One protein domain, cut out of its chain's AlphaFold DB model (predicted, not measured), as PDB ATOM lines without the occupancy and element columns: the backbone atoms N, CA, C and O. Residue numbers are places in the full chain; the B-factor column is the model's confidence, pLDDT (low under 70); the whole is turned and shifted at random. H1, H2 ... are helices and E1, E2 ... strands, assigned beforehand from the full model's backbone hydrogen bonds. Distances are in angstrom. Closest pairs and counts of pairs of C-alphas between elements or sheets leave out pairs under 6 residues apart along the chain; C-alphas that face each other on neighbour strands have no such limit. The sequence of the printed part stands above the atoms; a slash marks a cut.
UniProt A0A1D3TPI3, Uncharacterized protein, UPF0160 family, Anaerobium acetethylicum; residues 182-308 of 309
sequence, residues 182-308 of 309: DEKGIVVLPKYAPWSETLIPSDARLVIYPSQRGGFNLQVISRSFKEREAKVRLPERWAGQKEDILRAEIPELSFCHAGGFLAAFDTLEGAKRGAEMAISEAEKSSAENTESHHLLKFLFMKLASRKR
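This is residues 182 to 308 of the 309 residues of the protein "Uncharacterized protein, UPF0160 family" of Anaerobium acetethylicum (UniProt A0A1D3TPI3). A compact body built on a strongly twisted five-stranded sheet bears a long helical arm: H3 packs on one face of the sheet with residues 268 to 279, and residues 284 to 308 stick out. H2 stands at the E4 edge, on the same face. The 127 printed residues run E1 H1 E2 E3 H2 E4 E5 H3, class mixed, helices and strands; the mixed sheet's order is E1 E2 E3 E5 E4. The whole is loose, radius of gyration of the C-alphas 18.2 A, spanning 67 by 35 by 26 A.

E1, residues 186 to 188, begins at C-alpha 186 (160.204, 185.084, 197.483). H1 is residues 196 to 199, E2 206 to 210, 14.0 A long, and E3 216 to 220, 13.4 A. H2 is 243 to 249, E4 253 to 256 and E5 262 to 265. H3, 268 to 306, is 57.6 A long and ends at C-alpha 306 (207.770, 173.639, 201.597).

E1 and E2 are parallel, with N 187 and O 206 3.0 A apart; with H1 they form a strand-helix-strand unit, a right-handed crossover between parallel neighbours. H1 is only just not on the sheet, with 4 pairs of C-alphas within 10 A. Hairpin E2 and E3 has N 217 and O 209 at 2.8 A. E3 and E5 are antiparallel, N 216 and O 265 at 2.8 A. Hairpin E4 and E5 has N 264 and O 255 at 2.8 A. E3, H2, E4 form a split unit, E5 between its strands, also right-handed. H3 on one face gives two layers, helix and sheet; its closest C-alphas to E5 are Ala 271 and Phe 265, 5.5 A. H2 stands up from the sheet at 51 degrees, its closest C-alphas to E4 being Arg 247 and Leu 253, 5.4 A. H2 and H3 are apart. In H2 and H3 every O i to N i+4 pair is within hydrogen-bond range; H1 is too short for one.

The C-alphas of Gly 214 and Arg 308, the two farthest apart, are 67.4 A apart. The printed part has no cut. The link E3 to H2, 22 residues, is long. pLDDT is under 70 at residues 290, 292 to 293 and 304 to 308.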
ATOM      1  N   ASP A 182     157.911 183.898 201.525       96.31
ATOM      2  CA  ASP A 182     158.218 182.499 201.798       96.31
ATOM      3  C   ASP A 182     159.595 182.314 202.461       96.31
ATOM      4  O   ASP A 182     160.421 183.227 202.542       96.31
ATOM      5  N   GLU A 183     159.866 181.090 202.914       96.06
ATOM      6  CA  GLU A 183     161.125 180.718 203.573       96.06
ATOM      7  C   GLU A 183     162.373 180.902 202.690       96.06
ATOM      8  O   GLU A 183     163.488 180.991 203.202       96.06
ATOM      9  N   LYS A 184     162.201 180.969 201.364       96.06
ATOM     10  CA  LYS A 184     163.279 181.169 200.392       96.06
ATOM     11  C   LYS A 184     163.488 182.646 200.061       96.06
ATOM     12  O   LYS A 184     164.424 182.958 199.324       96.06
ATOM     13  N   GLY A 185     162.680 183.553 200.610       97.75
ATOM     14  CA  GLY A 185     162.759 184.992 200.375       97.75
ATOM     15  C   GLY A 185     162.032 185.453 199.109       97.75
ATOM     16  O   GLY A 185     162.416 186.468 198.523       97.75
ATOM     17  N   ILE A 186     161.029 184.711 198.636       98.56
ATOM     18  CA  ILE A 186     160.204 185.084 197.483       98.56
ATOM     19  C   ILE A 186     158.980 185.857 197.977       98.56
ATOM     20  O   ILE A 186     158.214 185.379 198.813       98.56
ATOM     21  N   VAL A 187     158.772 187.051 197.422       98.69
ATOM     22  CA  VAL A 187     157.586 187.877 197.689       98.69
ATOM     23  C   VAL A 187     156.650 187.820 196.490       98.69
ATOM     24  O   VAL A 187     157.067 188.087 195.364       98.69
ATOM     25  N   VAL A 188     155.372 187.510 196.713       98.50
ATOM     26  CA  VAL A 188     154.347 187.503 195.660       98.50
ATOM     27  C   VAL A 188     153.393 188.673 195.876       98.50
ATOM     28  O   VAL A 188     152.659 188.706 196.859       98.50
ATOM     29  N   LEU A 189     153.374 189.627 194.946       98.38
ATOM     30  CA  LEU A 189     152.439 190.747 194.984       98.38
ATOM     31  C   LEU A 189     151.098 190.351 194.343       98.38
ATOM     32  O   LEU A 189     151.094 189.749 193.264       98.38
ATOM     33  N   PRO A 190     149.950 190.755 194.918       96.06
ATOM     34  CA  PRO A 190     148.630 190.461 194.347       96.06
ATOM     35  C   PRO A 190     148.354 191.230 193.043       96.06
ATOM     36  O   PRO A 190     147.496 190.849 192.252       96.06
ATOM     37  N   LYS A 191     149.081 192.328 192.816       95.19
ATOM     38  CA  LYS A 191     149.091 193.146 191.597       95.19
ATOM     39  C   LYS A 191     150.442 193.849 191.487       95.19
ATOM     40  O   LYS A 191     151.163 193.939 192.477       95.19
ATOM     41  N   TYR A 192     150.776 194.382 190.314       94.75
ATOM     42  CA  TYR A 192     151.966 195.223 190.206       94.75
ATOM     43  C   TYR A 192     151.841 196.461 191.108       94.75
ATOM     44  O   TYR A 192     150.861 197.205 191.027       94.75
ATOM     45  N   ALA A 193     152.859 196.672 191.937       94.31
ATOM     46  CA  ALA A 193     153.060 197.850 192.768       94.31
ATOM     47  C   ALA A 193     154.566 198.180 192.784       94.31
ATOM     48  O   ALA A 193     155.377 197.248 192.801       94.31
ATOM     49  N   PRO A 194     154.968 199.467 192.760       93.94
ATOM     50  CA  PRO A 194     156.357 199.861 192.976       93.94
ATOM     51  C   PRO A 194     156.898 199.298 194.296       93.94
ATOM     52  O   PRO A 194     156.500 199.725 195.372       93.94
ATOM     53  N   TRP A 195     157.799 198.322 194.203       95.69
ATOM     54  CA  TRP A 195     158.235 197.516 195.348       95.69
ATOM     55  C   TRP A 195     159.643 197.848 195.845       95.69
ATOM     56  O   TRP A 195     160.032 197.421 196.930       95.69
ATOM     57  N   SER A 196     160.428 198.592 195.058       94.19
ATOM     58  CA  SER A 196     161.865 198.774 195.307       94.19
ATOM     59  C   SER A 196     162.189 199.409 196.662       94.19
ATOM     60  O   SER A 196     163.078 198.912 197.345       94.19
ATOM     61  N   GLU A 197     161.448 200.440 197.084       92.25
ATOM     62  CA  GLU A 197     161.683 201.124 198.365       92.25
ATOM     63  C   GLU A 197     161.469 200.198 199.575       92.25
ATOM     64  O   GLU A 197     162.164 200.343 200.576       92.25
ATOM     65  N   THR A 198     160.580 199.204 199.459       95.69
ATOM     66  CA  THR A 198     160.271 198.249 200.533       95.69
ATOM     67  C   THR A 198     161.146 196.995 200.480       95.69
ATOM     68  O   THR A 198     161.638 196.543 201.509       95.69
ATOM     69  N   LEU A 199     161.358 196.404 199.296       97.31
ATOM     70  CA  LEU A 199     162.007 195.088 199.189       97.31
ATOM     71  C   LEU A 199     163.535 195.139 199.072       97.31
ATOM     72  O   LEU A 199     164.206 194.171 199.426       97.31
ATOM     73  N   ILE A 200     164.120 196.236 198.575       96.62
ATOM     74  CA  ILE A 200     165.585 196.392 198.567       96.62
ATOM     75  C   ILE A 200     166.157 196.320 199.994       96.62
ATOM     76  O   ILE A 200     167.067 195.512 200.189       96.62
ATOM     77  N   PRO A 201     165.639 197.062 200.996       95.94
ATOM     78  CA  PRO A 201     166.173 197.005 202.358       95.94
ATOM     79  C   PRO A 201     165.785 195.747 203.156       95.94
ATOM     80  O   PRO A 201     166.340 195.546 204.230       95.94
ATOM     81  N   SER A 202     164.854 194.913 202.675       96.88
ATOM     82  CA  SER A 202     164.416 193.697 203.380       96.88
ATOM     83  C   SER A 202     165.246 192.457 203.018       96.88
ATOM     84  O   SER A 202     166.121 192.501 202.152       96.88
ATOM     85  N   ASP A 203     164.934 191.310 203.624       96.56
ATOM     86  CA  ASP A 203     165.549 190.017 203.280       96.56
ATOM     87  C   ASP A 203     164.969 189.376 202.002       96.56
ATOM     88  O   ASP A 203     165.424 188.314 201.576       96.56
ATOM     89  N   ALA A 204     164.004 190.028 201.341       98.12
ATOM     90  CA  ALA A 204     163.431 189.541 200.090       98.12
ATOM     91  C   ALA A 204     164.504 189.418 199.000       98.12
ATOM     92  O   ALA A 204     165.294 190.338 198.765       98.12
ATOM     93  N   ARG A 205     164.506 188.279 198.306       97.88
ATOM     94  CA  ARG A 205     165.505 187.884 197.302       97.88
ATOM     95  C   ARG A 205     164.992 188.029 195.873       97.88
ATOM     96  O   ARG A 205     165.746 188.469 195.006       97.88
ATOM     97  N   LEU A 206     163.725 187.687 195.642       98.44
ATOM     98  CA  LEU A 206     163.033 187.788 194.353       98.44
ATOM     99  C   LEU A 206     161.588 188.254 194.570       98.44
ATOM    100  O   LEU A 206     161.004 188.008 195.624       98.44
ATOM    101  N   VAL A 207     161.003 188.900 193.561       98.62
ATOM    102  CA  VAL A 207     159.599 189.329 193.593       98.62
ATOM    103  C   VAL A 207     158.839 188.800 192.383       98.62
ATOM    104  O   VAL A 207     159.341 188.828 191.258       98.62
ATOM    105  N   ILE A 208     157.619 188.324 192.620       98.75
ATOM    106  CA  ILE A 208     156.682 187.870 191.596       98.75
ATOM    107  C   ILE A 208     155.452 188.775 191.608       98.75
ATOM    108  O   ILE A 208     154.935 189.102 192.672       98.75
ATOM    109  N   TYR A 209     154.953 189.170 190.440       98.50
ATOM    110  CA  TYR A 209     153.730 189.970 190.331       98.50
ATOM    111  C   TYR A 209     153.013 189.750 188.990       98.50
ATOM    112  O   TYR A 209     153.668 189.435 187.995       98.50
ATOM    113  N   PRO A 210     151.683 189.939 188.913       98.06
ATOM    114  CA  PRO A 210     150.942 189.834 187.659       98.06
ATOM    115  C   PRO A 210     151.469 190.777 186.570       98.06
ATOM    116  O   PRO A 210     151.730 191.957 186.818       98.06
ATOM    117  N   SER A 211     151.597 190.268 185.346       94.94
ATOM    118  CA  SER A 211     151.991 191.055 184.177       94.94
ATOM    119  C   SER A 211     150.780 191.722 183.526       94.94
ATOM    120  O   SER A 211     149.705 191.132 183.420       94.94
ATOM    121  N   GLN A 212     150.966 192.933 182.993       89.50
ATOM    122  CA  GLN A 212     149.934 193.618 182.200       89.50
ATOM    123  C   GLN A 212     149.569 192.867 180.909       89.50
ATOM    124  O   GLN A 212     148.515 193.114 180.335       89.50
ATOM    125  N   ARG A 213     150.432 191.955 180.444       88.75
ATOM    126  CA  ARG A 213     150.214 191.137 179.239       88.75
ATOM    127  C   ARG A 213     149.549 189.786 179.539       88.75
ATOM    128  O   ARG A 213     149.429 188.969 178.634       88.75
ATOM    129  N   GLY A 214     149.126 189.558 180.784       92.94
ATOM    130  CA  GLY A 214     148.738 188.238 181.282       92.94
ATOM    131  C   GLY A 214     149.941 187.449 181.807       92.94
ATOM    132  O   GLY A 214     151.087 187.745 181.468       92.94
ATOM    133  N   GLY A 215     149.678 186.474 182.679       97.50
ATOM    134  CA  GLY A 215     150.722 185.730 183.386       97.50
ATOM    135  C   GLY A 215     151.386 186.536 184.509       97.50
ATOM    136  O   GLY A 215     150.804 187.474 185.063       97.50
ATOM    137  N   PHE A 216     152.615 186.163 184.855       98.69
ATOM    138  CA  PHE A 216     153.364 186.662 186.005       98.69
ATOM    139  C   PHE A 216     154.792 187.019 185.614       98.69
ATOM    140  O   PHE A 216     155.458 186.284 184.894       98.69
ATOM    141  N   ASN A 217     155.280 188.137 186.127       98.56
ATOM    142  CA  ASN A 217     156.683 188.496 186.061       98.56
ATOM    143  C   ASN A 217     157.399 187.994 187.310       98.56
ATOM    144  O   ASN A 217     156.893 188.176 188.413       98.56
ATOM    145  N   LEU A 218     158.587 187.433 187.122       98.56
ATOM    146  CA  LEU A 218     159.598 187.202 188.144       98.56
ATOM    147  C   LEU A 218     160.715 188.224 187.936       98.56
ATOM    148  O   LEU A 218     161.334 188.257 186.871       98.56
ATOM    149  N   GLN A 219     160.987 189.047 188.940       98.38
ATOM    150  CA  GLN A 219     161.978 190.113 188.855       98.38
ATOM    151  C   GLN A 219     163.016 189.997 189.970       98.38
ATOM    152  O   GLN A 219     162.703 189.636 191.109       98.38
ATOM    153  N   VAL A 220     164.268 190.312 189.631       97.75
ATOM    154  CA  VAL A 220     165.366 190.349 190.602       97.75
ATOM    155  C   VAL A 220     165.285 191.595 191.478       97.75
ATOM    156  O   VAL A 220     164.909 192.673 191.012       97.75
ATOM    157  N   ILE A 221     165.693 191.457 192.738       97.44
ATOM    158  CA  ILE A 221     165.790 192.566 193.692       97.44
ATOM    159  C   ILE A 221     167.258 192.983 193.804       97.44
ATOM    160  O   ILE A 221     168.128 192.139 194.024       97.44
ATOM    161  N   SER A 222     167.549 194.278 193.657       96.00
ATOM    162  CA  SER A 222     168.904 194.815 193.841       96.00
ATOM    163  C   SER A 222     169.346 194.768 195.306       96.00
ATOM    164  O   SER A 222     168.532 194.898 196.219       96.00
ATOM    165  N   ARG A 223     170.655 194.636 195.544       94.06
ATOM    166  CA  ARG A 223     171.270 194.735 196.877       94.06
ATOM    167  C   ARG A 223     171.235 196.153 197.441       94.06
ATOM    168  O   ARG A 223     171.233 196.322 198.653       94.06
ATOM    169  N   SER A 224     171.234 197.168 196.577       93.75
ATOM    170  CA  SER A 224     171.176 198.571 196.981       93.75
ATOM    171  C   SER A 224     170.417 199.414 195.957       93.75
ATOM    172  O   SER A 224     170.182 198.988 194.827       93.75
ATOM    173  N   PHE A 225     170.049 200.637 196.344       88.50
ATOM    174  CA  PHE A 225     169.423 201.610 195.440       88.50
ATOM    175  C   PHE A 225     170.397 202.200 194.409       88.50
ATOM    176  O   PHE A 225     169.962 202.730 193.389       88.50
ATOM    177  N   LYS A 226     171.708 202.144 194.677       84.62
ATOM    178  CA  LYS A 226     172.745 202.769 193.837       84.62
ATOM    179  C   LYS A 226     173.318 201.808 192.802       84.62
ATOM    180  O   LYS A 226     173.709 202.229 191.718       84.62
ATOM    181  N   GLU A 227     173.374 200.524 193.134       79.69
ATOM    182  CA  GLU A 227     174.025 199.505 192.322       79.69
ATOM    183  C   GLU A 227     172.999 198.561 191.701       79.69
ATOM    184  O   GLU A 227     171.958 198.249 192.275       79.69
ATOM    185  N   ARG A 228     173.318 198.059 190.506       78.31
ATOM    186  CA  ARG A 228     172.483 197.078 189.796       78.31
ATOM    187  C   ARG A 228     172.818 195.634 190.166       78.31
ATOM    188  O   ARG A 228     172.443 194.713 189.445       78.31
ATOM    189  N   GLU A 229     173.564 195.423 191.247       90.75
ATOM    190  CA  GLU A 229     173.879 194.077 191.706       90.75
ATOM    191  C   GLU A 229     172.628 193.432 192.308       90.75
ATOM    192  O   GLU A 229     172.066 193.936 193.277       90.75
ATOM    193  N   ALA A 230     172.185 192.315 191.732       93.12
ATOM    194  CA  ALA A 230     171.038 191.562 192.224       93.12
ATOM    195  C   ALA A 230     171.390 190.726 193.466       93.12
ATOM    196  O   ALA A 230     172.468 190.134 193.541       93.12
ATOM    197  N   LYS A 231     170.447 190.607 194.408       95.38
ATOM    198  CA  LYS A 231     170.528 189.671 195.542       95.38
ATOM    199  C   LYS A 231     170.580 188.221 195.058       95.38
ATOM    200  O   LYS A 231     171.366 187.427 195.568       95.38
ATOM    201  N   VAL A 232     169.766 187.901 194.051       96.25
ATOM    202  CA  VAL A 232     169.756 186.628 193.317       96.25
ATOM    203  C   VAL A 232     169.625 186.940 191.831       96.25
ATOM    204  O   VAL A 232     168.745 187.702 191.432       96.25
ATOM    205  N   ARG A 233     170.513 186.374 191.008       95.31
ATOM    206  CA  ARG A 233     170.421 186.465 189.545       95.31
ATOM    207  C   ARG A 233     169.503 185.370 189.016       95.31
ATOM    208  O   ARG A 233     169.475 184.275 189.570       95.31
ATOM    209  N   LEU A 234     168.794 185.654 187.927       97.19
ATOM    210  CA  LEU A 234     168.155 184.590 187.158       97.19
ATOM    211  C   LEU A 234     169.232 183.758 186.437       97.19
ATOM    212  O   LEU A 234     170.301 184.302 186.140       97.19
ATOM    213  N   PRO A 235     168.968 182.473 186.141       96.94
ATOM    214  CA  PRO A 235     169.887 181.617 185.403       96.94
ATOM    215  C   PRO A 235     170.386 182.266 184.110       96.94
ATOM    216  O   PRO A 235     169.593 182.694 183.270       96.94
ATOM    217  N   GLU A 236     171.708 182.303 183.917       95.25
ATOM    218  CA  GLU A 236     172.319 182.948 182.743       95.25
ATOM    219  C   GLU A 236     171.842 182.315 181.434       95.25
ATOM    220  O   GLU A 236     171.636 183.007 180.438       95.25
ATOM    221  N   ARG A 237     171.572 181.004 181.462       96.06
ATOM    222  CA  ARG A 237     171.043 180.259 180.315       96.06
ATOM    223  C   ARG A 237     169.650 180.707 179.875       96.06
ATOM    224  O   ARG A 237     169.266 180.354 178.773       96.06
ATOM    225  N   TRP A 238     168.895 181.461 180.677       97.88
ATOM    226  CA  TRP A 238     167.604 182.013 180.252       97.88
ATOM    227  C   TRP A 238     167.752 183.349 179.523       97.88
ATOM    228  O   TRP A 238     166.936 183.691 178.670       97.88
ATOM    229  N   ALA A 239     168.781 184.127 179.848       97.19
ATOM    230  CA  ALA A 239     168.864 185.526 179.464       97.19
ATOM    231  C   ALA A 239     168.864 185.709 177.934       97.19
ATOM    232  O   ALA A 239     169.806 185.329 177.242       97.19
ATOM    233  N   GLY A 240     167.796 186.313 177.398       97.38
ATOM    234  CA  GLY A 240     167.674 186.631 175.971       97.38
ATOM    235  C   GLY A 240     167.499 185.420 175.050       97.38
ATOM    236  O   GLY A 240     167.639 185.568 173.835       97.38
ATOM    237  N   GLN A 241     167.206 184.238 175.597       98.12
ATOM    238  CA  GLN A 241     166.947 183.050 174.789       98.12
ATOM    239  C   GLN A 241     165.596 183.101 174.079       98.12
ATOM    240  O   GLN A 241     164.688 183.852 174.441       98.12
ATOM    241  N   LYS A 242     165.469 182.253 173.056       97.75
ATOM    242  CA  LYS A 242     164.206 182.033 172.355       97.75
ATOM    243  C   LYS A 242     163.209 181.289 173.244       97.75
ATOM    244  O   LYS A 242     163.594 180.450 174.057       97.75
ATOM    245  N   GLU A 243     161.927 181.576 173.050       97.38
ATOM    246  CA  GLU A 243     160.830 181.015 173.845       97.38
ATOM    247  C   GLU A 243     160.795 179.478 173.835       97.38
ATOM    248  O   GLU A 243     160.559 178.872 174.871       97.38
ATOM    249  N   ASP A 244     161.091 178.824 172.710       97.69
ATOM    250  CA  ASP A 244     161.148 177.358 172.613       97.69
ATOM    251  C   ASP A 244     162.234 176.746 173.513       97.69
ATOM    252  O   ASP A 244     162.006 175.713 174.142       97.69
ATOM    253  N   ILE A 245     163.384 177.416 173.636       97.88
ATOM    254  CA  ILE A 245     164.472 177.014 174.539       97.88
ATOM    255  C   ILE A 245     164.064 177.247 175.998       97.88
ATOM    256  O   ILE A 245     164.267 176.383 176.848       97.88
ATOM    257  N   LEU A 246     163.450 178.394 176.290       97.88
ATOM    258  CA  LEU A 246     162.971 178.731 177.631       97.88
ATOM    259  C   LEU A 246     161.902 177.753 178.132       97.88
ATOM    260  O   LEU A 246     161.972 177.278 179.265       97.88
ATOM    261  N   ARG A 247     160.953 177.394 177.264       97.94
ATOM    262  CA  ARG A 247     159.878 176.450 177.583       97.94
ATOM    263  C   ARG A 247     160.368 175.016 177.762       97.94
ATOM    264  O   ARG A 247     159.705 174.234 178.440       97.94
ATOM    265  N   ALA A 248     161.523 174.664 177.194       96.94
ATOM    266  CA  ALA A 248     162.174 173.384 177.462       96.94
ATOM    267  C   ALA A 248     162.761 173.309 178.887       96.94
ATOM    268  O   ALA A 248     162.829 172.220 179.451       96.94
ATOM    269  N   GLU A 249     163.146 174.447 179.478       95.44
ATOM    270  CA  GLU A 249     163.603 174.535 180.874       95.44
ATOM    271  C   GLU A 249     162.421 174.510 181.851       95.44
ATOM    272  O   GLU A 249     162.401 173.734 182.806       95.44
ATOM    273  N   ILE A 250     161.428 175.373 181.615       97.12
ATOM    274  CA  ILE A 250     160.187 175.450 182.391       97.12
ATOM    275  C   ILE A 250     159.044 175.715 181.404       97.12
ATOM    276  O   ILE A 250     159.045 176.784 180.800       97.12
ATOM    277  N   PRO A 251     158.044 174.822 181.262       98.00
ATOM    278  CA  PRO A 251     156.989 174.962 180.255       98.00
ATOM    279  C   PRO A 251     156.277 176.316 180.240       98.00
ATOM    280  O   PRO A 251     155.884 176.784 179.175       98.00
ATOM    281  N   GLU A 252     156.117 176.955 181.400       98.31
ATOM    282  CA  GLU A 252     155.472 178.260 181.542       98.31
ATOM    283  C   GLU A 252     156.406 179.457 181.340       98.31
ATOM    284  O   GLU A 252     155.897 180.568 181.271       98.31
ATOM    285  N   LEU A 253     157.729 179.280 181.265       98.44
ATOM    286  CA  LEU A 253     158.691 180.370 181.063       98.44
ATOM    287  C   LEU A 253     158.651 180.836 179.604       98.44
ATOM    288  O   LEU A 253     159.210 180.197 178.716       98.44
ATOM    289  N   SER A 254     157.992 181.967 179.361       97.62
ATOM    290  CA  SER A 254     157.748 182.495 178.015       97.62
ATOM    291  C   SER A 254     158.757 183.559 177.586       97.62
ATOM    292  O   SER A 254     158.960 183.786 176.395       97.62
ATOM    293  N   PHE A 255     159.422 184.214 178.540       98.00
ATOM    294  CA  PHE A 255     160.384 185.272 178.249       98.00
ATOM    295  C   PHE A 255     161.413 185.431 179.366       98.00
ATOM    296  O   PHE A 255     161.092 185.315 180.546       98.00
ATOM    297  N   CYS A 256     162.639 185.803 179.001       98.12
ATOM    298  CA  CYS A 256     163.623 186.337 179.932       98.12
ATOM    299  C   CYS A 256     164.424 187.454 179.257       98.12
ATOM    300  O   CYS A 256     164.951 187.293 178.155       98.12
ATOM    301  N   HIS A 257     164.519 188.606 179.921       97.62
ATOM    302  CA  HIS A 257     165.272 189.746 179.417       97.62
ATOM    303  C   HIS A 257     166.759 189.381 179.258       97.62
ATOM    304  O   HIS A 257     167.324 188.705 180.113       97.62
ATOM    305  N   ALA A 258     167.426 189.885 178.215       96.56
ATOM    306  CA  ALA A 258     168.843 189.595 177.930       96.56
ATOM    307  C   ALA A 258     169.809 189.968 179.071       96.56
ATOM    308  O   ALA A 258     170.877 189.392 179.213       96.56
ATOM    309  N   GLY A 259     169.420 190.929 179.907       93.94
ATOM    310  CA  GLY A 259     170.142 191.303 181.127       93.94
ATOM    311  C   GLY A 259     169.861 190.420 182.353       93.94
ATOM    312  O   GLY A 259     170.360 190.740 183.424       93.94
ATOM    313  N   GLY A 260     169.021 189.384 182.244       94.00
ATOM    314  CA  GLY A 260     168.759 188.411 183.314       94.00
ATOM    315  C   GLY A 260     168.053 188.959 184.563       94.00
ATOM    316  O   GLY A 260     168.104 188.330 185.616       94.00
ATOM    317  N   PHE A 261     167.419 190.133 184.482       95.44
ATOM    318  CA  PHE A 261     166.783 190.786 185.637       95.44
ATOM    319  C   PHE A 261     165.259 190.601 185.709       95.44
ATOM    320  O   PHE A 261     164.646 190.944 186.719       95.44
ATOM    321  N   LEU A 262     164.640 190.105 184.638       97.50
ATOM    322  CA  LEU A 262     163.194 189.936 184.516       97.50
ATOM    323  C   LEU A 262     162.899 188.711 183.653       97.50
ATOM    324  O   LEU A 262     163.444 188.589 182.555       97.50
ATOM    325  N   ALA A 263     162.007 187.852 184.124       98.31
ATOM    326  CA  ALA A 263     161.426 186.754 183.367       98.31
ATOM    327  C   ALA A 263     159.897 186.805 183.445       98.31
ATOM    328  O   ALA A 263     159.348 187.305 184.425       98.31
ATOM    329  N   ALA A 264     159.217 186.302 182.418       98.31
ATOM    330  CA  ALA A 264     157.765 186.193 182.380       98.31
ATOM    331  C   ALA A 264     157.343 184.726 182.297       98.31
ATOM    332  O   ALA A 264     157.962 183.926 181.594       98.31
ATOM    333  N   PHE A 265     156.279 184.407 183.023       98.62
ATOM    334  CA  PHE A 265     155.709 183.079 183.136       98.62
ATOM    335  C   PHE A 265     154.206 183.114 182.888       98.62
ATOM    336  O   PHE A 265     153.524 184.047 183.309       98.62
ATOM    337  N   ASP A 266     153.664 182.065 182.285       98.31
ATOM    338  CA  ASP A 266     152.227 181.974 182.015       98.31
ATOM    339  C   ASP A 266     151.400 181.775 183.300       98.31
ATOM    340  O   ASP A 266     150.245 182.196 183.375       98.31
ATOM    341  N   THR A 267     151.987 181.170 184.344       98.38
ATOM    342  CA  THR A 267     151.310 180.876 185.618       98.38
ATOM    343  C   THR A 267     152.142 181.286 186.833       98.38
ATOM    344  O   THR A 267     153.373 181.332 186.781       98.38
ATOM    345  N   LEU A 268     151.465 181.545 187.959       98.31
ATOM    346  CA  LEU A 268     152.119 181.850 189.236       98.31
ATOM    347  C   LEU A 268     153.001 180.688 189.701       98.31
ATOM    348  O   LEU A 268     154.116 180.898 190.163       98.31
ATOM    349  N   GLU A 269     152.514 179.459 189.545       98.19
ATOM    350  CA  GLU A 269     153.252 178.262 189.945       98.19
ATOM    351  C   GLU A 269     154.501 178.049 189.080       98.19
ATOM    352  O   GLU A 269     155.548 177.664 189.597       98.19
ATOM    353  N   GLY A 270     154.439 178.383 187.786       98.25
ATOM    354  CA  GLY A 270     155.618 178.450 186.921       98.25
ATOM    355  C   GLY A 270     156.638 179.479 187.414       98.25
ATOM    356  O   GLY A 270     157.816 179.152 187.555       98.25
ATOM    357  N   ALA A 271     156.181 180.690 187.755       98.56
ATOM    358  CA  ALA A 271     157.045 181.749 188.280       98.56
ATOM    359  C   ALA A 271     157.713 181.367 189.611       98.56
ATOM    360  O   ALA A 271     158.907 181.608 189.778       98.56
ATOM    361  N   LYS A 272     156.977 180.729 190.533       98.31
ATOM    362  CA  LYS A 272     157.524 180.224 191.804       98.31
ATOM    363  C   LYS A 272     158.599 179.167 191.571       98.31
ATOM    364  O   LYS A 272     159.705 179.316 192.078       98.31
ATOM    365  N   ARG A 273     158.339 178.163 190.722       98.12
ATOM    366  CA  ARG A 273     159.362 177.164 190.355       98.12
ATOM    367  C   ARG A 273     160.596 177.810 189.729       98.12
ATOM    368  O   ARG A 273     161.718 177.418 190.042       98.12
ATOM    369  N   GLY A 274     160.397 178.816 188.878       98.19
ATOM    370  CA  GLY A 274     161.492 179.582 188.294       98.19
ATOM    371  C   GLY A 274     162.323 180.331 189.338       98.19
ATOM    372  O   GLY A 274     163.552 180.293 189.295       98.19
ATOM    373  N   ALA A 275     161.664 180.959 190.313       98.44
ATOM    374  CA  ALA A 275     162.319 181.649 191.419       98.44
ATOM    375  C   ALA A 275     163.130 180.686 192.297       98.44
ATOM    376  O   ALA A 275     164.289 180.955 192.609       98.44
ATOM    377  N   GLU A 276     162.559 179.531 192.636       97.62
ATOM    378  CA  GLU A 276     163.246 178.494 193.405       97.62
ATOM    379  C   GLU A 276     164.474 177.937 192.677       97.62
ATOM    380  O   GLU A 276     165.513 177.716 193.304       97.62
ATOM    381  N   MET A 277     164.383 177.741 191.356       97.38
ATOM    382  CA  MET A 277     165.514 177.302 190.538       97.38
ATOM    383  C   MET A 277     166.642 178.340 190.552       97.38
ATOM    384  O   MET A 277     167.792 177.982 190.802       97.38
ATOM    385  N   ALA A 278     166.310 179.619 190.347       97.50
ATOM    386  CA  ALA A 278     167.270 180.720 190.397       97.50
ATOM    387  C   ALA A 278     167.984 180.800 191.759       97.50
ATOM    388  O   ALA A 278     169.205 180.945 191.829       97.50
ATOM    389  N   ILE A 279     167.226 180.647 192.849       97.25
ATOM    390  CA  ILE A 279     167.742 180.641 194.221       97.25
ATOM    391  C   ILE A 279     168.694 179.464 194.460       97.25
ATOM    392  O   ILE A 279     169.809 179.674 194.940       97.25
ATOM    393  N   SER A 280     168.294 178.246 194.082       95.69
ATOM    394  CA  SER A 280     169.117 177.046 194.273       95.69
ATOM    395  C   SER A 280     170.430 177.115 193.488       95.69
ATOM    396  O   SER A 280     171.478 176.696 193.978       95.69
ATOM    397  N   GLU A 281     170.399 177.663 192.276       94.12
ATOM    398  CA  GLU A 281     171.590 177.834 191.443       94.12
ATOM    399  C   GLU A 281     172.558 178.876 192.019       94.12
ATOM    400  O   GLU A 281     173.771 178.645 192.058       94.12
ATOM    401  N   ALA A 282     172.029 179.983 192.547       90.50
ATOM    402  CA  ALA A 282     172.830 180.991 193.238       90.50
ATOM    403  C   ALA A 282     173.497 180.435 194.512       90.50
ATOM    404  O   ALA A 282     174.645 180.772 194.805       90.50
ATOM    405  N   GLU A 283     172.810 179.562 195.252       91.50
ATOM    406  CA  GLU A 283     173.338 178.905 196.459       91.50
ATOM    407  C   GLU A 283     174.410 177.853 196.149       91.50
ATOM    408  O   GLU A 283     175.416 177.772 196.853       91.50
ATOM    409  N   LYS A 284     174.258 177.084 195.066       89.94
ATOM    410  CA  LYS A 284     175.309 176.156 194.611       89.94
ATOM    411  C   LYS A 284     176.562 176.907 194.169       89.94
ATOM    412  O   LYS A 284     177.664 176.575 194.600       89.94
ATOM    413  N   SER A 285     176.382 177.974 193.392       82.62
ATOM    414  CA  SER A 285     177.490 178.810 192.909       82.62
ATOM    415  C   SER A 285     178.272 179.460 194.058       82.62
ATOM    416  O   SER A 285     179.494 179.608 193.987       82.62
ATOM    417  N   SER A 286     177.595 179.850 195.146       77.50
ATOM    418  CA  SER A 286     178.260 180.417 196.324       77.50
ATOM    419  C   SER A 286     179.006 179.359 197.147       77.50
ATOM    420  O   SER A 286     180.119 179.627 197.618       77.50
ATOM    421  N   ALA A 287     178.455 178.146 197.272       73.62
ATOM    422  CA  ALA A 287     179.110 177.019 197.933       73.62
ATOM    423  C   ALA A 287     180.396 176.591 197.199       73.62
ATOM    424  O   ALA A 287     181.457 176.509 197.821       73.62
ATOM    425  N   GLU A 288     180.340 176.425 195.874       73.69
ATOM    426  CA  GLU A 288     181.493 176.043 195.042       73.69
ATOM    427  C   GLU A 288     182.616 177.093 195.072       73.69
ATOM    428  O   GLU A 288     183.802 176.753 195.159       73.69
ATOM    429  N   ASN A 289     182.264 178.384 195.079       71.00
ATOM    430  CA  ASN A 289     183.237 179.468 195.241       71.00
ATOM    431  C   ASN A 289     183.904 179.452 196.623       71.00
ATOM    432  O   ASN A 289     185.105 179.716 196.740       71.00
ATOM    433  N   THR A 290     183.151 179.117 197.671       69.38
ATOM    434  CA  THR A 290     183.673 179.040 199.041       69.38
ATOM    435  C   THR A 290     184.634 177.859 199.192       69.38
ATOM    436  O   THR A 290     185.752 178.038 199.683       69.38
ATOM    437  N   GLU A 291     184.267 176.677 198.691       70.44
ATOM    438  CA  GLU A 291     185.147 175.500 198.668       70.44
ATOM    439  C   GLU A 291     186.418 175.746 197.848       70.44
ATOM    440  O   GLU A 291     187.526 175.484 198.327       70.44
ATOM    441  N   SER A 292     186.285 176.339 196.657       69.88
ATOM    442  CA  SER A 292     187.422 176.705 195.802       69.88
ATOM    443  C   SER A 292     188.372 177.673 196.509       69.88
ATOM    444  O   SER A 292     189.595 177.497 196.472       69.88
ATOM    445  N   HIS A 293     187.833 178.664 197.230       69.38
ATOM    446  CA  HIS A 293     188.644 179.598 198.003       69.38
ATOM    447  C   HIS A 293     189.376 178.905 199.168       69.38
ATOM    448  O   HIS A 293     190.559 179.190 199.408       69.38
ATOM    449  N   HIS A 294     188.720 177.975 199.867       71.06
ATOM    450  CA  HIS A 294     189.337 177.174 200.925       71.06
ATOM    451  C   HIS A 294     190.463 176.271 200.394       71.06
ATOM    452  O   HIS A 294     191.546 176.239 200.986       71.06
ATOM    453  N   LEU A 295     190.256 175.606 199.254       71.75
ATOM    454  CA  LEU A 295     191.270 174.792 198.573       71.75
ATOM    455  C   LEU A 295     192.489 175.621 198.151       71.75
ATOM    456  O   LEU A 295     193.625 175.214 198.407       71.75
ATOM    457  N   LEU A 296     192.274 176.811 197.582       73.56
ATOM    458  CA  LEU A 296     193.346 177.749 197.228       73.56
ATOM    459  C   LEU A 296     194.149 178.198 198.456       73.56
ATOM    460  O   LEU A 296     195.381 178.136 198.433       73.56
ATOM    461  N   LYS A 297     193.485 178.581 199.557       74.75
ATOM    462  CA  LYS A 297     194.165 178.930 200.822       74.75
ATOM    463  C   LYS A 297     194.994 177.762 201.364       74.75
ATOM    464  O   LYS A 297     196.136 177.960 201.780       74.75
ATOM    465  N   PHE A 298     194.460 176.542 201.315       77.50
ATOM    466  CA  PHE A 298     195.162 175.342 201.767       77.50
ATOM    467  C   PHE A 298     196.394 175.015 200.905       77.50
ATOM    468  O   PHE A 298     197.459 174.690 201.440       77.50
ATOM    469  N   LEU A 299     196.292 175.157 199.577       74.62
ATOM    470  CA  LEU A 299     197.422 174.976 198.662       74.62
ATOM    471  C   LEU A 299     198.526 176.014 198.915       74.62
ATOM    472  O   LEU A 299     199.703 175.655 198.990       74.62
ATOM    473  N   PHE A 300     198.151 177.283 199.113       77.50
ATOM    474  CA  PHE A 300     199.089 178.356 199.454       77.50
ATOM    475  C   PHE A 300     199.828 178.082 200.772       77.50
ATOM    476  O   PHE A 300     201.048 178.240 200.828       77.50
ATOM    477  N   MET A 301     199.136 177.596 201.808       77.19
ATOM    478  CA  MET A 301     199.776 177.220 203.076       77.19
ATOM    479  C   MET A 301     200.764 176.052 202.924       77.19
ATOM    480  O   MET A 301     201.855 176.100 203.493       77.19
ATOM    481  N   LYS A 302     200.437 175.025 202.124       75.31
ATOM    482  CA  LYS A 302     201.350 173.898 201.843       75.31
ATOM    483  C   LYS A 302     202.577 174.303 201.020       75.31
ATOM    484  O   LYS A 302     203.663 173.764 201.225       75.31
ATOM    485  N   LEU A 303     202.428 175.237 200.082       72.00
ATOM    486  CA  LEU A 303     203.554 175.764 199.307       72.00
ATOM    487  C   LEU A 303     204.454 176.672 200.158       72.00
ATOM    488  O   LEU A 303     205.675 176.636 200.008       72.00
ATOM    489  N   ALA A 304     203.874 177.436 201.088       68.06
ATOM    490  CA  ALA A 304     204.623 178.264 202.029       68.06
ATOM    491  C   ALA A 304     205.426 177.436 203.051       68.06
ATOM    492  O   ALA A 304     206.521 177.850 203.431       68.06
ATOM    493  N   SER A 305     204.937 176.258 203.463       65.94
ATOM    494  CA  SER A 305     205.678 175.368 204.371       65.94
ATOM    495  C   SER A 305     206.828 174.623 203.683       65.94
ATOM    496  O   SER A 305     207.875 174.446 204.295       65.94
ATOM    497  N   ARG A 306     206.695 174.271 202.395       60.41
ATOM    498  CA  ARG A 306     207.770 173.639 201.597       60.41
ATOM    499  C   ARG A 306     208.926 174.570 201.219       60.41
ATOM    500  O   ARG A 306     209.988 174.086 200.860       60.41
ATOM    501  N   LYS A 307     208.744 175.894 201.278       55.97
ATOM    502  CA  LYS A 307     209.825 176.879 201.063       55.97
ATOM    503  C   LYS A 307     210.621 177.212 202.334       55.97
ATOM    504  O   LYS A 307     211.551 178.008 202.261       55.97
ATOM    505  N   ARG A 308     210.241 176.654 203.489       54.22
ATOM    506  CA  ARG A 308     210.924 176.845 204.784       54.22
ATOM    507  C   ARG A 308     211.675 175.596 205.273       54.22
ATOM    508  O   ARG A 308     212.144 175.603 206.407       54.22
TER     509      ARG A 308